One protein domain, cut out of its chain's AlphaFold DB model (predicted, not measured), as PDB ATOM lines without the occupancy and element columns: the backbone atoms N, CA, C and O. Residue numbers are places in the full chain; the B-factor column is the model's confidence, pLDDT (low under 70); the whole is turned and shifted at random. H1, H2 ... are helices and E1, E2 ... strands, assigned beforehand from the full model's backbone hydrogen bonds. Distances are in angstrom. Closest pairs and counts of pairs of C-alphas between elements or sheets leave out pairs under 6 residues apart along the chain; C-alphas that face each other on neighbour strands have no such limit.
ATOM      1  N   ALA A  26     -33.819  24.714  35.656       78.69
ATOM      2  CA  ALA A  26     -33.036  23.484  35.710       78.69
ATOM      3  C   ALA A  26     -31.894  23.615  36.727       78.69
ATOM      4  O   ALA A  26     -31.807  22.823  37.663       78.69
ATOM      5  N   ASP A  27     -31.101  24.690  36.643       79.56
ATOM      6  CA  ASP A  27     -30.014  24.964  37.592       79.56
ATOM      7  C   ASP A  27     -30.510  25.013  39.038       79.56
ATOM      8  O   ASP A  27     -29.882  24.451  39.934       79.56
ATOM      9  N   SER A  28     -31.658  25.643  39.293       83.25
ATOM     10  CA  SER A  28     -32.227  25.737  40.645       83.25
ATOM     11  C   SER A  28     -32.581  24.369  41.232       83.25
ATOM     12  O   SER A  28     -32.419  24.151  42.437       83.25
ATOM     13  N   VAL A  29     -33.067  23.451  40.391       88.06
ATOM     14  CA  VAL A  29     -33.392  22.071  40.774       88.06
ATOM     15  C   VAL A  29     -32.104  21.278  40.991       88.06
ATOM     16  O   VAL A  29     -31.892  20.744  42.080       88.06
ATOM     17  N   MET A  30     -31.218  21.277  39.996       87.25
ATOM     18  CA  MET A  30     -29.974  20.504  39.975       87.25
ATOM     19  C   MET A  30     -28.961  20.922  41.044       87.25
ATOM     20  O   MET A  30     -28.142  20.117  41.485       87.25
ATOM     21  N   THR A  31     -29.004  22.180  41.483       86.69
ATOM     22  CA  THR A  31     -28.135  22.705  42.551       86.69
ATOM     23  C   THR A  31     -28.795  22.703  43.923       86.69
ATOM     24  O   THR A  31     -28.177  23.140  44.894       86.69
ATOM     25  N   HIS A  32     -30.033  22.208  44.034       88.19
ATOM     26  CA  HIS A  32     -30.774  22.184  45.291       88.19
ATOM     27  C   HIS A  32     -30.873  23.570  45.942       88.19
ATOM     28  O   HIS A  32     -30.663  23.713  47.146       88.19
ATOM     29  N   ALA A  33     -31.224  24.605  45.171       85.31
ATOM     30  CA  ALA A  33     -31.212  26.001  45.628       85.31
ATOM     31  C   ALA A  33     -32.049  26.257  46.903       85.31
ATOM     32  O   ALA A  33     -31.766  27.181  47.664       85.31
ATOM     33  N   LYS A  34     -33.062  25.419  47.169       84.69
ATOM     34  CA  LYS A  34     -33.908  25.466  48.379       84.69
ATOM     35  C   LYS A  34     -33.318  24.730  49.595       84.69
ATOM     36  O   LYS A  34     -33.939  24.724  50.651       84.69
ATOM     37  N   GLY A  35     -32.160  24.083  49.457       86.19
ATOM     38  CA  GLY A  35     -31.502  23.290  50.503       86.19
ATOM     39  C   GLY A  35     -32.094  21.893  50.733       86.19
ATOM     40  O   GLY A  35     -31.670  21.191  51.650       86.19
ATOM     41  N   ASN A  36     -33.069  21.473  49.921       92.12
ATOM     42  CA  ASN A  36     -33.688  20.150  50.018       92.12
ATOM     43  C   ASN A  36     -32.787  19.080  49.402       92.12
ATOM     44  O   ASN A  36     -32.200  19.315  48.353       92.12
ATOM     45  N   LYS A  37     -32.763  17.871  49.975       94.75
ATOM     46  CA  LYS A  37     -32.033  16.744  49.374       94.75
ATOM     47  C   LYS A  37     -32.636  16.255  48.066       94.75
ATOM     48  O   LYS A  37     -31.887  15.880  47.188       94.75
ATOM     49  N   LEU A  38     -33.959  16.245  47.938       96.38
ATOM     50  CA  LEU A  38     -34.647  15.944  46.685       96.38
ATOM     51  C   LEU A  38     -35.166  17.253  46.096       96.38
ATOM     52  O   LEU A  38     -35.833  18.021  46.794       96.38
ATOM     53  N   SER A  39     -34.882  17.471  44.820       94.94
ATOM     54  CA  SER A  39     -35.413  18.584  44.043       94.94
ATOM     55  C   SER A  39     -36.108  18.029  42.807       94.94
ATOM     56  O   SER A  39     -35.557  17.188  42.106       94.94
ATOM     57  N   LEU A  40     -37.320  18.512  42.555       94.81
ATOM     58  CA  LEU A  40     -38.118  18.198  41.376       94.81
ATOM     59  C   LEU A  40     -38.549  19.520  40.745       94.81
ATOM     60  O   LEU A  40     -38.971  20.439  41.454       94.81
ATOM     61  N   GLY A  41     -38.455  19.603  39.428       93.62
ATOM     62  CA  GLY A  41     -38.991  20.706  38.645       93.62
ATOM     63  C   GLY A  41     -39.126  20.300  37.189       93.62
ATOM     64  O   GLY A  41     -39.087  19.115  36.874       93.62
ATOM     65  N   GLY A  42     -39.305  21.277  36.315       93.12
ATOM     66  CA  GLY A  42     -39.552  21.024  34.906       93.12
ATOM     67  C   GLY A  42     -40.247  22.199  34.245       93.12
ATOM     68  O   GLY A  42     -40.589  23.181  34.913       93.12
ATOM     69  N   TYR A  43     -40.490  22.068  32.952       92.62
ATOM     70  CA  TYR A  43     -41.413  22.915  32.209       92.62
ATOM     71  C   TYR A  43     -42.236  22.046  31.263       92.62
ATOM     72  O   TYR A  43     -41.940  20.875  31.052       92.62
ATOM     73  N   GLY A  44     -43.304  22.608  30.721       92.06
ATOM     74  CA  GLY A  44     -44.083  21.940  29.697       92.06
ATOM     75  C   GLY A  44     -44.766  22.957  28.810       92.06
ATOM     76  O   GLY A  44     -45.001  24.100  29.215       92.06
ATOM     77  N   GLU A  45     -45.079  22.524  27.603       91.06
ATOM     78  CA  GLU A  45     -45.682  23.333  26.562       91.06
ATOM     79  C   GLU A  45     -47.080  22.805  26.251       91.06
ATOM     80  O   GLU A  45     -47.329  21.606  26.265       91.06
ATOM     81  N   ALA A  46     -48.022  23.706  25.981       90.25
ATOM     82  CA  ALA A  46     -49.361  23.334  25.547       90.25
ATOM     83  C   ALA A  46     -49.760  24.225  24.373       90.25
ATOM     84  O   ALA A  46     -49.856  25.447  24.506       90.25
ATOM     85  N   ALA A  47     -49.994  23.604  23.224       88.50
ATOM     86  CA  ALA A  47     -50.336  24.275  21.987       88.50
ATOM     87  C   ALA A  47     -51.770  23.936  21.577       88.50
ATOM     88  O   ALA A  47     -52.210  22.789  21.604       88.50
ATOM     89  N   TYR A  48     -52.517  24.954  21.158       89.62
ATOM     90  CA  TYR A  48     -53.837  24.780  20.565       89.62
ATOM     91  C   TYR A  48     -53.943  25.598  19.284       89.62
ATOM     92  O   TYR A  48     -53.600  26.778  19.257       89.62
ATOM     93  N   SER A  49     -54.478  24.989  18.230       88.31
ATOM     94  CA  SER A  49     -54.810  25.672  16.981       88.31
ATOM     95  C   SER A  49     -56.261  25.420  16.588       88.31
ATOM     96  O   SER A  49     -56.802  24.329  16.772       88.31
ATOM     97  N   ARG A  50     -56.894  26.441  16.001       92.81
ATOM     98  CA  ARG A  50     -58.181  26.320  15.309       92.81
ATOM     99  C   ARG A  50     -57.949  26.533  13.821       92.81
ATOM    100  O   ARG A  50     -57.524  27.602  13.401       92.81
ATOM    101  N   ASN A  51     -58.280  25.521  13.036       89.12
ATOM    102  CA  ASN A  51     -58.067  25.491  11.601       89.12
ATOM    103  C   ASN A  51     -59.410  25.655  10.890       89.12
ATOM    104  O   ASN A  51     -60.319  24.841  11.050       89.12
ATOM    105  N   PHE A  52     -59.556  26.724  10.103       93.00
ATOM    106  CA  PHE A  52     -60.786  27.045   9.356       93.00
ATOM    107  C   PHE A  52     -60.873  26.311   8.015       93.00
ATOM    108  O   PHE A  52     -61.342  26.842   7.009       93.00
ATOM    109  N   TYR A  53     -60.338  25.101   7.987       87.94
ATOM    110  CA  TYR A  53     -60.065  24.355   6.784       87.94
ATOM    111  C   TYR A  53     -60.151  22.851   7.088       87.94
ATOM    112  O   TYR A  53     -59.966  22.474   8.234       87.94
ATOM    113  N   SER A  54     -60.472  22.017   6.093       88.31
ATOM    114  CA  SER A  54     -60.534  20.543   6.190       88.31
ATOM    115  C   SER A  54     -59.221  19.920   6.684       88.31
ATOM    116  O   SER A  54     -58.166  20.266   6.151       88.31
ATOM    117  N   ASP A  55     -59.280  18.957   7.606       85.19
ATOM    118  CA  ASP A  55     -58.130  18.124   7.993       85.19
ATOM    119  C   ASP A  55     -57.885  16.933   7.050       85.19
ATOM    120  O   ASP A  55     -56.941  16.172   7.263       85.19
ATOM    121  N   ASN A  56     -58.688  16.776   5.992       84.81
ATOM    122  CA  ASN A  56     -58.577  15.651   5.075       84.81
ATOM    123  C   ASN A  56     -57.261  15.698   4.274       84.81
ATOM    124  O   ASN A  56     -56.947  16.707   3.635       84.81
ATOM    125  N   GLY A  57     -56.523  14.583   4.235       82.50
ATOM    126  CA  GLY A  57     -55.262  14.464   3.487       82.50
ATOM    127  C   GLY A  57     -55.391  14.748   1.983       82.50
ATOM    128  O   GLY A  57     -54.447  15.223   1.358       82.50
ATOM    129  N   ASN A  58     -56.584  14.564   1.410       85.38
ATOM    130  CA  ASN A  58     -56.870  14.834  -0.002       85.38
ATOM    131  C   ASN A  58     -57.322  16.277  -0.290       85.38
ATOM    132  O   ASN A  58     -57.682  16.608  -1.422       85.38
ATOM    133  N   ARG A  59     -57.285  17.176   0.703       83.12
ATOM    134  CA  ARG A  59     -57.708  18.579   0.558       83.12
ATOM    135  C   ARG A  59     -57.079  19.287  -0.648       83.12
ATOM    136  O   ARG A  59     -57.726  20.145  -1.244       83.12
ATOM    137  N   TYR A  60     -55.838  18.954  -0.998       85.31
ATOM    138  CA  TYR A  60     -55.123  19.571  -2.120       85.31
ATOM    139  C   TYR A  60     -55.252  18.799  -3.436       85.31
ATOM    140  O   TYR A  60     -55.142  19.407  -4.498       85.31
ATOM    141  N   THR A  61     -55.521  17.492  -3.389       91.00
ATOM    142  CA  THR A  61     -55.668  16.647  -4.583       91.00
ATOM    143  C   THR A  61     -57.068  16.769  -5.187       91.00
ATOM    144  O   THR A  61     -57.203  16.858  -6.405       91.00
ATOM    145  N   THR A  62     -58.114  16.861  -4.359       89.94
ATOM    146  CA  THR A  62     -59.508  17.054  -4.802       89.94
ATOM    147  C   THR A  62     -60.219  18.174  -4.019       89.94
ATOM    148  O   THR A  62     -61.249  17.961  -3.375       89.94
ATOM    149  N   PRO A  63     -59.741  19.433  -4.116       85.94
ATOM    150  CA  PRO A  63     -60.188  20.548  -3.267       85.94
ATOM    151  C   PRO A  63     -61.680  20.882  -3.379       85.94
ATOM    152  O   PRO A  63     -62.269  21.422  -2.441       85.94
ATOM    153  N   GLY A  64     -62.314  20.566  -4.515       89.00
ATOM    154  CA  GLY A  64     -63.746  20.785  -4.721       89.00
ATOM    155  C   GLY A  64     -64.628  19.991  -3.753       89.00
ATOM    156  O   GLY A  64     -65.676  20.497  -3.352       89.00
ATOM    157  N   LEU A  65     -64.185  18.797  -3.344       89.56
ATOM    158  CA  LEU A  65     -64.926  17.924  -2.430       89.56
ATOM    159  C   LEU A  65     -64.862  18.424  -0.982       89.56
ATOM    160  O   LEU A  65     -65.854  18.343  -0.268       89.56
ATOM    161  N   TYR A  66     -63.739  19.028  -0.591       89.12
ATOM    162  CA  TYR A  66     -63.446  19.397   0.803       89.12
ATOM    163  C   TYR A  66     -63.622  20.891   1.108       89.12
ATOM    164  O   TYR A  66     -63.265  21.381   2.181       89.12
ATOM    165  N   LYS A  67     -64.168  21.666   0.161       86.50
ATOM    166  CA  LYS A  67     -64.354  23.120   0.311       86.50
ATOM    167  C   LYS A  67     -65.320  23.495   1.444       86.50
ATOM    168  O   LYS A  67     -65.226  24.600   1.971       86.50
ATOM    169  N   LYS A  68     -66.272  22.614   1.766       90.44
ATOM    170  CA  LYS A  68     -67.324  22.842   2.774       90.44
ATOM    171  C   LYS A  68     -67.131  22.025   4.048       90.44
ATOM    172  O   LYS A  68     -68.029  22.008   4.887       90.44
ATOM    173  N   ASP A  69     -65.995  21.355   4.178       92.31
ATOM    174  CA  ASP A  69     -65.704  20.575   5.369       92.31
ATOM    175  C   ASP A  69     -65.676  21.464   6.613       92.31
ATOM    176  O   ASP A  69     -65.297  22.643   6.541       92.31
ATOM    177  N   PRO A  70     -66.067  20.909   7.767       89.50
ATOM    178  CA  PRO A  70     -66.041  21.644   9.014       89.50
ATOM    179  C   PRO A  70     -64.607  22.021   9.404       89.50
ATOM    180  O   PRO A  70     -63.653  21.275   9.207       89.50
ATOM    181  N   SER A  71     -64.472  23.191  10.026       90.75
ATOM    182  CA  SER A  71     -63.244  23.591  10.720       90.75
ATOM    183  C   SER A  71     -62.945  22.657  11.897       90.75
ATOM    184  O   SER A  71     -63.868  22.286  12.631       90.75
ATOM    185  N   HIS A  72     -61.669  22.382  12.151       88.00
ATOM    186  CA  HIS A  72     -61.216  21.496  13.225       88.00
ATOM    187  C   HIS A  72     -60.265  22.215  14.192       88.00
ATOM    188  O   HIS A  72     -59.746  23.294  13.907       88.00
ATOM    189  N   GLY A  73     -60.073  21.643  15.379       87.31
ATOM    190  CA  GLY A  73     -59.023  22.060  16.310       87.31
ATOM    191  C   GLY A  73     -57.850  21.083  16.267       87.31
ATOM    192  O   GLY A  73     -58.021  19.950  15.824       87.31
ATOM    193  N   ARG A  74     -56.674  21.505  16.724       86.19
ATOM    194  CA  ARG A  74     -55.597  20.600  17.145       86.19
ATOM    195  C   ARG A  74     -55.114  21.055  18.510       86.19
ATOM    196  O   ARG A  74     -54.974  22.256  18.726       86.19
ATOM    197  N   PHE A  75     -54.909  20.106  19.406       85.31
ATOM    198  CA  PHE A  75     -54.319  20.320  20.717       85.31
ATOM    199  C   PHE A  75     -53.092  19.428  20.813       85.31
ATOM    200  O   PHE A  75     -53.153  18.289  20.353       85.31
ATOM    201  N   ASP A  76     -52.017  19.960  21.371       85.06
ATOM    202  CA  ASP A  76     -50.731  19.293  21.426       85.06
ATOM    203  C   ASP A  76     -49.944  19.698  22.682       85.06
ATOM    204  O   ASP A  76     -50.128  20.798  23.213       85.06
ATOM    205  N   ILE A  77     -49.081  18.804  23.155       85.38
ATOM    206  CA  ILE A  77     -48.123  19.021  24.243       85.38
ATOM    207  C   ILE A  77     -46.749  18.698  23.652       85.38
ATOM    208  O   ILE A  77     -46.299  17.565  23.798       85.38
ATOM    209  N   PRO A  78     -46.123  19.649  22.937       86.06
ATOM    210  CA  PRO A  78     -44.920  19.363  22.160       86.06
ATOM    211  C   PRO A  78     -43.765  18.898  23.046       86.06
ATOM    212  O   PRO A  78     -43.152  17.890  22.730       86.06
ATOM    213  N   HIS A  79     -43.556  19.546  24.196       90.25
ATOM    214  CA  HIS A  79     -42.557  19.123  25.174       90.25
ATOM    215  C   HIS A  79     -43.135  19.095  26.586       90.25
ATOM    216  O   HIS A  79     -43.831  20.021  27.025       90.25
ATOM    217  N   ALA A  80     -42.788  18.057  27.333       92.38
ATOM    218  CA  ALA A  80     -42.896  18.020  28.781       92.38
ATOM    219  C   ALA A  80     -41.547  17.578  29.350       92.38
ATOM    220  O   ALA A  80     -41.110  16.465  29.111       92.38
ATOM    221  N   VAL A  81     -40.890  18.445  30.115       93.69
ATOM    222  CA  VAL A  81     -39.545  18.206  30.650       93.69
ATOM    223  C   VAL A  81     -39.603  18.099  32.163       93.69
ATOM    224  O   VAL A  81     -40.204  18.938  32.840       93.69
ATOM    225  N   ILE A  82     -38.949  17.079  32.712       94.75
ATOM    226  CA  ILE A  82     -38.846  16.825  34.146       94.75
ATOM    227  C   ILE A  82     -37.379  16.850  34.572       94.75
ATOM    228  O   ILE A  82     -36.565  16.040  34.137       94.75
ATOM    229  N   TYR A  83     -37.071  17.731  35.520       95.44
ATOM    230  CA  TYR A  83     -35.796  17.793  36.222       95.44
ATOM    231  C   TYR A  83     -35.888  17.046  37.551       95.44
ATOM    232  O   TYR A  83     -36.699  17.399  38.412       95.44
ATOM    233  N   LEU A  84     -35.003  16.079  37.771       95.56
ATOM    234  CA  LEU A  84     -34.833  15.390  39.050       95.56
ATOM    235  C   LEU A  84     -33.407  15.593  39.556       95.56
ATOM    236  O   LEU A  84     -32.443  15.279  38.869       95.56
ATOM    237  N   GLY A  85     -33.273  16.084  40.785       96.00
ATOM    238  CA  GLY A  85     -31.994  16.213  41.477       96.00
ATOM    239  C   GLY A  85     -32.041  15.531  42.836       96.00
ATOM    240  O   GLY A  85     -33.027  15.676  43.568       96.00
ATOM    241  N   TYR A  86     -30.976  14.821  43.211       97.00
ATOM    242  CA  TYR A  86     -30.839  14.257  44.556       97.00
ATOM    243  C   TYR A  86     -29.435  14.449  45.146       97.00
ATOM    244  O   TYR A  86     -28.439  14.042  44.551       97.00
ATOM    245  N   ASP A  87     -29.363  15.007  46.358       96.88
ATOM    246  CA  ASP A  87     -28.152  15.140  47.172       96.88
ATOM    247  C   ASP A  87     -28.075  13.993  48.193       96.88
ATOM    248  O   ASP A  87     -28.796  13.940  49.200       96.88
ATOM    249  N   PHE A  88     -27.144  13.070  47.952       96.75
ATOM    250  CA  PHE A  88     -26.852  11.946  48.842       96.75
ATOM    251  C   PHE A  88     -26.122  12.390  50.121       96.75
ATOM    252  O   PHE A  88     -26.042  11.639  51.100       96.75
ATOM    253  N   GLY A  89     -25.607  13.617  50.148       94.44
ATOM    254  CA  GLY A  89     -24.756  14.158  51.191       94.44
ATOM    255  C   GLY A  89     -23.281  13.821  50.975       94.44
ATOM    256  O   GLY A  89     -22.885  13.094  50.064       94.44
ATOM    257  N   LYS A  90     -22.422  14.389  51.835       95.44
ATOM    258  CA  LYS A  90     -20.951  14.264  51.738       95.44
ATOM    259  C   LYS A  90     -20.412  14.674  50.356       95.44
ATOM    260  O   LYS A  90     -19.384  14.161  49.912       95.44
ATOM    261  N   GLY A  91     -21.096  15.601  49.686       94.88
ATOM    262  CA  GLY A  91     -20.743  16.116  48.367       94.88
ATOM    263  C   GLY A  91     -21.082  15.188  47.202       94.88
ATOM    264  O   GLY A  91     -20.529  15.399  46.136       94.88
ATOM    265  N   TRP A  92     -21.908  14.157  47.376       97.50
ATOM    266  CA  TRP A  92     -22.400  13.339  46.264       97.50
ATOM    267  C   TRP A  92     -23.791  13.797  45.841       97.50
ATOM    268  O   TRP A  92     -24.685  13.871  46.678       97.50
ATOM    269  N   SER A  93     -23.986  14.041  44.550       97.00
ATOM    270  CA  SER A  93     -25.284  14.441  43.990       97.00
ATOM    271  C   SER A  93     -25.498  13.839  42.605       97.00
ATOM    272  O   SER A  93     -24.524  13.549  41.916       97.00
ATOM    273  N   VAL A  94     -26.753  13.657  42.215       96.69
ATOM    274  CA  VAL A  94     -27.178  13.252  40.867       96.69
ATOM    275  C   VAL A  94     -28.144  14.296  40.320       96.69
ATOM    276  O   VAL A  94     -28.903  14.888  41.092       96.69
ATOM    277  N   GLY A  95     -28.124  14.493  39.008       95.50
ATOM    278  CA  GLY A  95     -29.118  15.280  38.286       95.50
ATOM    279  C   GLY A  95     -29.532  14.577  37.002       95.50
ATOM    280  O   GLY A  95     -28.695  13.947  36.350       95.50
ATOM    281  N   SER A  96     -30.814  14.669  36.658       95.56
ATOM    282  CA  SER A  96     -31.350  14.162  35.399       95.56
ATOM    283  C   SER A  96     -32.418  15.068  34.805       95.56
ATOM    284  O   SER A  96     -33.275  15.574  35.529       95.56
ATOM    285  N   GLU A  97     -32.406  15.182  33.489       95.12
ATOM    286  CA  GLU A  97     -33.420  15.833  32.668       95.12
ATOM    287  C   GLU A  97     -34.048  14.777  31.772       95.12
ATOM    288  O   GLU A  97     -33.338  14.082  31.045       95.12
ATOM    289  N   ILE A  98     -35.358  14.612  31.910       93.69
ATOM    290  CA  ILE A  98     -36.153  13.669  31.130       93.69
ATOM    291  C   ILE A  98     -37.119  14.498  30.302       93.69
ATOM    292  O   ILE A  98     -37.943  15.217  30.875       93.69
ATOM    293  N   GLU A  99     -37.021  14.390  28.990       91.50
ATOM    294  CA  GLU A  99     -37.869  15.092  28.041       91.50
ATOM    295  C   GLU A  99     -38.857  14.116  27.412       91.50
ATOM    296  O   GLU A  99     -38.520  12.988  27.068       91.50
ATOM    297  N   PHE A 100     -40.112  14.535  27.338       89.56
ATOM    298  CA  PHE A 100     -41.186  13.827  26.665       89.56
ATOM    299  C   PHE A 100     -41.597  14.687  25.473       89.56
ATOM    300  O   PHE A 100     -42.132  15.781  25.681       89.56
ATOM    301  N   GLU A 101     -41.366  14.200  24.256       82.81
ATOM    302  CA  GLU A 101     -41.687  14.913  23.020       82.81
ATOM    303  C   GLU A 101     -42.935  14.322  22.357       82.81
ATOM    304  O   GLU A 101     -43.065  13.107  22.180       82.81
ATOM    305  N   HIS A 102     -43.870  15.182  21.954       74.00
ATOM    306  CA  HIS A 102     -44.967  14.787  21.077       74.00
ATOM    307  C   HIS A 102     -44.555  14.931  19.613       74.00
ATOM    308  O   HIS A 102     -44.271  16.025  19.139       74.00
ATOM    309  N   GLY A 103     -44.641  13.831  18.862       62.47
ATOM    310  CA  GLY A 103     -44.310  13.815  17.436       62.47
ATOM    311  C   GLY A 103     -42.913  13.284  17.116       62.47
ATOM    312  O   GLY A 103     -42.547  13.289  15.941       62.47
ATOM    313  N   GLY A 104     -42.197  12.779  18.123       51.69
ATOM    314  CA  GLY A 104     -40.998  11.970  17.940       51.69
ATOM    315  C   GLY A 104     -41.229  10.763  17.020       51.69
ATOM    316  O   GLY A 104     -42.352  10.273  16.850       51.69
ATOM    317  N   SER A 105     -40.166  10.301  16.369       47.91
ATOM    318  CA  SER A 105     -40.180   9.166  15.443       47.91
ATOM    319  C   SER A 105     -39.960   7.833  16.162       47.91
ATOM    320  O   SER A 105     -38.978   7.130  15.919       47.91
ATOM    321  N   GLY A 106     -40.897   7.437  17.022       44.03
ATOM    322  CA  GLY A 106     -40.908   6.076  17.549       44.03
ATOM    323  C   GLY A 106     -41.059   5.057  16.409       44.03
ATOM    324  O   GLY A 106     -42.166   4.808  15.944       44.03
ATOM    325  N   SER A 107     -39.961   4.459  15.932       44.66
ATOM    326  CA  SER A 107     -40.024   3.336  14.985       44.66
ATOM    327  C   SER A 107     -40.582   2.105  15.701       44.66
ATOM    328  O   SER A 107     -39.881   1.472  16.496       44.66
ATOM    329  N   ALA A 108     -41.824   1.739  15.394       47.00
ATOM    330  CA  ALA A 108     -42.382   0.436  15.717       47.00
ATOM    331  C   ALA A 108     -42.259  -0.454  14.471       47.00
ATOM    332  O   ALA A 108     -42.652  -0.068  13.376       47.00
ATOM    333  N   ILE A 109     -41.664  -1.640  14.612       49.00
ATOM    334  CA  ILE A 109     -41.741  -2.666  13.564       49.00
ATOM    335  C   ILE A 109     -42.949  -3.526  13.920       49.00
ATOM    336  O   ILE A 109     -42.855  -4.348  14.836       49.00
ATOM    337  N   GLU A 110     -44.073  -3.320  13.238       41.94
ATOM    338  CA  GLU A 110     -45.253  -4.167  13.406       41.94
ATOM    339  C   GLU A 110     -45.185  -5.364  12.443       41.94
ATOM    340  O   GLU A 110     -44.773  -5.250  11.288       41.94
ATOM    341  N   TYR A 111     -45.503  -6.556  12.951       45.53
ATOM    342  CA  TYR A 111     -45.560  -7.790  12.166       45.53
ATOM    343  C   TYR A 111     -47.026  -8.110  11.879       45.53
ATOM    344  O   TYR A 111     -47.706  -8.684  12.733       45.53
ATOM    345  N   GLU A 112     -47.514  -7.769  10.686       41.94
ATOM    346  CA  GLU A 112     -48.832  -8.206  10.218       41.94
ATOM    347  C   GLU A 112     -48.716  -9.534   9.457       41.94
ATOM    348  O   GLU A 112     -48.076  -9.653   8.414       41.94
ATOM    349  N   ALA A 113     -49.315 -10.583  10.022       49.75
ATOM    350  CA  ALA A 113     -49.203 -11.953   9.523       49.75
ATOM    351  C   ALA A 113     -50.247 -12.329   8.452       49.75
ATOM    352  O   ALA A 113     -50.215 -13.464   7.971       49.75
ATOM    353  N   ASP A 114     -51.175 -11.428   8.112       50.31
ATOM    354  CA  ASP A 114     -52.384 -11.768   7.345       50.31
ATOM    355  C   ASP A 114     -52.351 -11.363   5.860       50.31
ATOM    356  O   ASP A 114     -53.140 -11.899   5.080       50.31
ATOM    357  N   GLU A 115     -51.404 -10.532   5.408       46.16
ATOM    358  CA  GLU A 115     -51.259 -10.207   3.983       46.16
ATOM    359  C   GLU A 115     -49.772 -10.145   3.571       46.16
ATOM    360  O   GLU A 115     -49.014  -9.254   3.924       46.16
ATOM    361  N   ALA A 116     -49.335 -11.171   2.837       50.88
ATOM    362  CA  ALA A 116     -48.163 -11.150   1.959       50.88
ATOM    363  C   ALA A 116     -46.744 -10.867   2.518       50.88
ATOM    364  O   ALA A 116     -45.909 -10.465   1.725       50.88
ATOM    365  N   ILE A 117     -46.381 -11.190   3.770       46.69
ATOM    366  CA  ILE A 117     -44.964 -11.113   4.243       46.69
ATOM    367  C   ILE A 117     -44.310  -9.775   3.824       46.69
ATOM    368  O   ILE A 117     -43.228  -9.747   3.228       46.69
ATOM    369  N   GLU A 118     -44.995  -8.662   4.065       36.81
ATOM    370  CA  GLU A 118     -44.415  -7.338   3.874       36.81
ATOM    371  C   GLU A 118     -43.930  -6.828   5.233       36.81
ATOM    372  O   GLU A 118     -44.632  -6.887   6.239       36.81
ATOM    373  N   PHE A 119     -42.666  -6.404   5.286       50.03
ATOM    374  CA  PHE A 119     -42.151  -5.659   6.428       50.03
ATOM    375  C   PHE A 119     -42.470  -4.190   6.163       50.03
ATOM    376  O   PHE A 119     -41.727  -3.531   5.432       50.03
ATOM    377  N   GLU A 120     -43.565  -3.680   6.719       43.91
ATOM    378  CA  GLU A 120     -43.827  -2.245   6.695       43.91
ATOM    379  C   GLU A 120     -43.030  -1.562   7.815       43.91
ATOM    380  O   GLU A 120     -43.055  -1.959   8.980       43.91
ATOM    381  N   HIS A 121     -42.232  -0.560   7.444       44.12
ATOM    382  CA  HIS A 121     -41.551   0.299   8.403       44.12
ATOM    383  C   HIS A 121     -42.475   1.476   8.699       44.12
ATOM    384  O   HIS A 121     -42.396   2.515   8.040       44.12
ATOM    385  N   GLU A 122     -43.377   1.294   9.656       45.00
ATOM    386  CA  GLU A 122     -44.252   2.365  10.110       45.00
ATOM    387  C   GLU A 122     -43.548   3.195  11.190       45.00
ATOM    388  O   GLU A 122     -43.165   2.718  12.259       45.00
ATOM    389  N   THR A 123     -43.353   4.484  10.916       42.72
ATOM    390  CA  THR A 123     -43.087   5.451  11.982       42.72
ATOM    391  C   THR A 123     -44.421   5.722  12.663       42.72
ATOM    392  O   THR A 123     -45.190   6.581  12.217       42.72
ATOM    393  N   GLU A 124     -44.733   4.959  13.708       50.31
ATOM    394  CA  GLU A 124     -45.885   5.265  14.540       50.31
ATOM    395  C   GLU A 124     -45.700   6.653  15.157       50.31
ATOM    396  O   GLU A 124     -44.606   7.073  15.532       50.31
ATOM    397  N   LYS A 125     -46.809   7.383  15.275       54.22
ATOM    398  CA  LYS A 125     -46.899   8.645  16.020       54.22
ATOM    399  C   LYS A 125     -46.779   8.381  17.528       54.22
ATOM    400  O   LYS A 125     -47.709   8.669  18.283       54.22
ATOM    401  N   GLY A 126     -45.682   7.772  17.959       58.72
ATOM    402  CA  GLY A 126     -45.352   7.528  19.353       58.72
ATOM    403  C   GLY A 126     -44.513   8.683  19.868       58.72
ATOM    404  O   GLY A 126     -43.448   8.948  19.328       58.72
ATOM    405  N   GLY A 127     -44.999   9.389  20.891       66.94
ATOM    406  CA  GLY A 127     -44.167  10.375  21.579       66.94
ATOM    407  C   GLY A 127     -42.874   9.730  22.087       66.94
ATOM    408  O   GLY A 127     -42.896   8.587  22.554       66.94
ATOM    409  N   GLU A 128     -41.763  10.447  21.970       77.31
ATOM    410  CA  GLU A 128     -40.445   9.977  22.391       77.31
ATOM    411  C   GLU A 128     -40.178  10.383  23.843       77.31
ATOM    412  O   GLU A 128     -40.749  11.344  24.367       77.31
ATOM    413  N   VAL A 129     -39.342   9.595  24.522       87.06
ATOM    414  CA  VAL A 129     -38.854   9.916  25.864       87.06
ATOM    415  C   VAL A 129     -37.340   9.914  25.822       87.06
ATOM    416  O   VAL A 129     -36.722   8.862  25.635       87.06
ATOM    417  N   GLU A 130     -36.756  11.080  26.041       88.12
ATOM    418  CA  GLU A 130     -35.323  11.306  25.971       88.12
ATOM    419  C   GLU A 130     -34.734  11.553  27.359       88.12
ATOM    420  O   GLU A 130     -35.320  12.206  28.225       88.12
ATOM    421  N   LEU A 131     -33.542  11.000  27.585       90.25
ATOM    422  CA  LEU A 131     -32.726  11.316  28.753       90.25
ATOM    423  C   LEU A 131     -31.677  12.348  28.342       90.25
ATOM    424  O   LEU A 131     -30.489  12.032  28.207       90.25
ATOM    425  N   GLU A 132     -32.149  13.574  28.150       88.94
ATOM    426  CA  GLU A 132     -31.352  14.729  27.733       88.94
ATOM    427  C   GLU A 132     -30.129  14.917  28.617       88.94
ATOM    428  O   GLU A 132     -29.003  15.072  28.153       88.94
ATOM    429  N   GLN A 133     -30.312  14.801  29.931       92.62
ATOM    430  CA  GLN A 133     -29.209  14.915  30.864       92.62
ATOM    431  C   GLN A 133     -29.272  13.822  31.922       92.62
ATOM    432  O   GLN A 133     -30.315  13.540  32.506       92.62
ATOM    433  N   PHE A 134     -28.117  13.236  32.232       95.25
ATOM    434  CA  PHE A 134     -27.955  12.362  33.386       95.25
ATOM    435  C   PHE A 134     -26.512  12.377  33.867       95.25
ATOM    436  O   PHE A 134     -25.613  11.904  33.173       95.25
ATOM    437  N   TRP A 135     -26.271  12.865  35.081       96.56
ATOM    438  CA  TRP A 135     -24.926  12.915  35.644       96.56
ATOM    439  C   TRP A 135     -24.883  12.626  37.133       96.56
ATOM    440  O   TRP A 135     -25.809  12.904  37.889       96.56
ATOM    441  N   LEU A 136     -23.721  12.139  37.561       97.44
ATOM    442  CA  LEU A 136     -23.309  12.052  38.951       97.44
ATOM    443  C   LEU A 136     -22.195  13.073  39.206       97.44
ATOM    444  O   LEU A 136     -21.277  13.232  38.400       97.44
ATOM    445  N   GLN A 137     -22.252  13.755  40.344       96.94
ATOM    446  CA  GLN A 137     -21.268  14.743  40.759       96.94
ATOM    447  C   GLN A 137     -20.703  14.428  42.140       96.94
ATOM    448  O   GLN A 137     -21.438  14.128  43.084       96.94
ATOM    449  N   LYS A 138     -19.386  14.612  42.261       97.69
ATOM    450  CA  LYS A 138     -18.651  14.682  43.516       97.69
ATOM    451  C   LYS A 138     -18.090  16.088  43.745       97.69
ATOM    452  O   LYS A 138     -17.191  16.539  43.041       97.69
ATOM    453  N   SER A 139     -18.567  16.745  44.790       96.44
ATOM    454  CA  SER A 139     -18.063  18.013  45.310       96.44
ATOM    455  C   SER A 139     -17.042  17.778  46.425       96.44
ATOM    456  O   SER A 139     -17.291  17.024  47.377       96.44
ATOM    457  N   PHE A 140     -15.887  18.434  46.318       96.69
ATOM    458  CA  PHE A 140     -14.846  18.464  47.357       96.69
ATOM    459  C   PHE A 140     -14.830  19.809  48.087       96.69
ATOM    460  O   PHE A 140     -14.571  19.868  49.285       96.69
ATOM    461  N   SER A 141     -15.134  20.888  47.367       94.56
ATOM    462  CA  SER A 141     -15.337  22.233  47.903       94.56
ATOM    463  C   SER A 141     -16.251  23.020  46.962       94.56
ATOM    464  O   SER A 141     -16.580  22.545  45.879       94.56
ATOM    465  N   LYS A 142     -16.605  24.260  47.325       88.88
ATOM    466  CA  LYS A 142     -17.338  25.160  46.418       88.88
ATOM    467  C   LYS A 142     -16.588  25.421  45.102       88.88
ATOM    468  O   LYS A 142     -17.226  25.696  44.097       88.88
ATOM    469  N   ALA A 143     -15.257  25.325  45.116       93.44
ATOM    470  CA  ALA A 143     -14.401  25.624  43.971       93.44
ATOM    471  C   ALA A 143     -13.988  24.382  43.161       93.44
ATOM    472  O   ALA A 143     -13.421  24.532  42.085       93.44
ATOM    473  N   PHE A 144     -14.229  23.165  43.666       95.94
ATOM    474  CA  PHE A 144     -13.772  21.940  43.008       95.94
ATOM    475  C   PHE A 144     -14.836  20.841  43.044       95.94
ATOM    476  O   PHE A 144     -15.140  20.273  44.102       95.94
ATOM    477  N   ASN A 145     -15.369  20.548  41.859       95.69
ATOM    478  CA  ASN A 145     -16.413  19.566  41.603       95.69
ATOM    479  C   ASN A 145     -16.002  18.709  40.404       95.69
ATOM    480  O   ASN A 145     -15.489  19.234  39.420       95.69
ATOM    481  N   ILE A 146     -16.251  17.406  40.484       96.81
ATOM    482  CA  ILE A 146     -16.099  16.472  39.366       96.81
ATOM    483  C   ILE A 146     -17.492  15.971  39.012       96.81
ATOM    484  O   ILE A 146     -18.196  15.480  39.893       96.81
ATOM    485  N   ARG A 147     -17.882  16.089  37.743       96.38
ATOM    486  CA  ARG A 147     -19.162  15.611  37.215       96.38
ATOM    487  C   ARG A 147     -18.901  14.658  36.053       96.38
ATOM    488  O   ARG A 147     -18.020  14.925  35.240       96.38
ATOM    489  N   ALA A 148     -19.643  13.559  36.000       97.12
ATOM    490  CA  ALA A 148     -19.552  12.564  34.940       97.12
ATOM    491  C   ALA A 148     -20.948  12.056  34.562       97.12
ATOM    492  O   ALA A 148     -21.782  11.840  35.443       97.12
ATOM    493  N   GLY A 149     -21.180  11.852  33.266       95.62
ATOM    494  CA  GLY A 149     -22.447  11.370  32.723       95.62
ATOM    495  C   GLY A 149     -22.735  11.934  31.334       95.62
ATOM    496  O   GLY A 149     -21.829  12.459  30.686       95.62
ATOM    497  N   HIS A 150     -23.992  11.829  30.909       93.25
ATOM    498  CA  HIS A 150     -24.524  12.525  29.745       93.25
ATOM    499  C   HIS A 150     -24.832  13.972  30.146       93.25
ATOM    500  O   HIS A 150     -25.624  14.218  31.060       93.25
ATOM    501  N   ILE A 151     -24.108  14.918  29.552       88.69
ATOM    502  CA  ILE A 151     -24.144  16.338  29.899       88.69
ATOM    503  C   ILE A 151     -24.201  17.103  28.583       88.69
ATOM    504  O   ILE A 151     -23.257  17.008  27.796       88.69
TER     505      ILE A 151
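What this domain is: This is residues 26 to 151 of the 152 residues of an uncharacterized protein of Prevotella sp. ICM33 (UniProt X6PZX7). A long, twisted sheet of five antiparallel strands forks at one end into two arms. In one arm, strands E1 and E4 run on as the hairpin E2 and E3, which leads to a large loop, residues 52 to 71; the other arm is the thin, low-confidence hairpin E6 and E7, whose tip, residues 113 to 118, sticks out. The small helix H1 packs on one face of the sheet. The printed part has 126 residues, with one named helix followed by nine named strands, E1 to E9; the large sheet has the order E1, E4, E5, E8, E9, and the class is mostly strand. The whole is extended and flat, with a radius of gyration of the C-alphas of 23.1 A and spans of 71 by 41 by 19 A.

How they stand to each other: In the large sheet, E4, residues 79 to 89, and E5, residues 92 to 101, form a hairpin at 170 degrees, with N 84 and O 96 at 2.9 A, within hydrogen-bond range. E1, residues 38 to 44, is an edge strand antiparallel to E4 at 169 degrees, with N 41 and O 83 at 3.0 A. On the other side of E4, E5 is antiparallel to E8, residues 128 to 141, at 164 degrees, with N 95 and O 135 at 3.0 A. E8 forms a hairpin with the edge strand E9, residues 144 to 150, at 161 degrees, with N 138 and O 146 at 2.8 A. H1, residues 26 to 30, is on this sheet at a height of 6.8 A, only just over E4, on which 3 of its 5 C-alphas fall; the closest C-alphas of H1 and E4 are those of Met 30 and Gly 85, 5.0 A apart. The O i to N i+4 pair of H1 is within hydrogen-bond range. E1 runs on into E2, residues 47 to 51, at 15 degrees, and E4 follows E3, residues 72 to 76, which runs on into it at 15 degrees; in this hairpin N 49 and O 74 are 2.8 A apart. E6, residues 107 to 109, and E7, residues 121 to 123, form a hairpin at 144 degrees with no N and O pair within hydrogen-bond range, and E6 is apart from E2.

Where its parts are: E8 is the longest strand, 37.8 A from C-alpha 128 at (-40.445, 9.977, 22.391) to C-alpha 141 at (-15.337, 22.233, 47.903). E4 measures 31.9 A, E5 30.2 A, E1 20.3 A and E9 19.5 A. H1 begins at C-alpha 26, (-33.036, 23.484, 35.710).

The domain as a whole: The two C-alphas farthest apart, those of Gly 64 and Ser 141, are 71.5 A apart. The printed part has no cut. The links E2 to E3 and E6 to E7 are long. Residues 103 to 127 have pLDDT under 70; the mean of the printed part is 82.4.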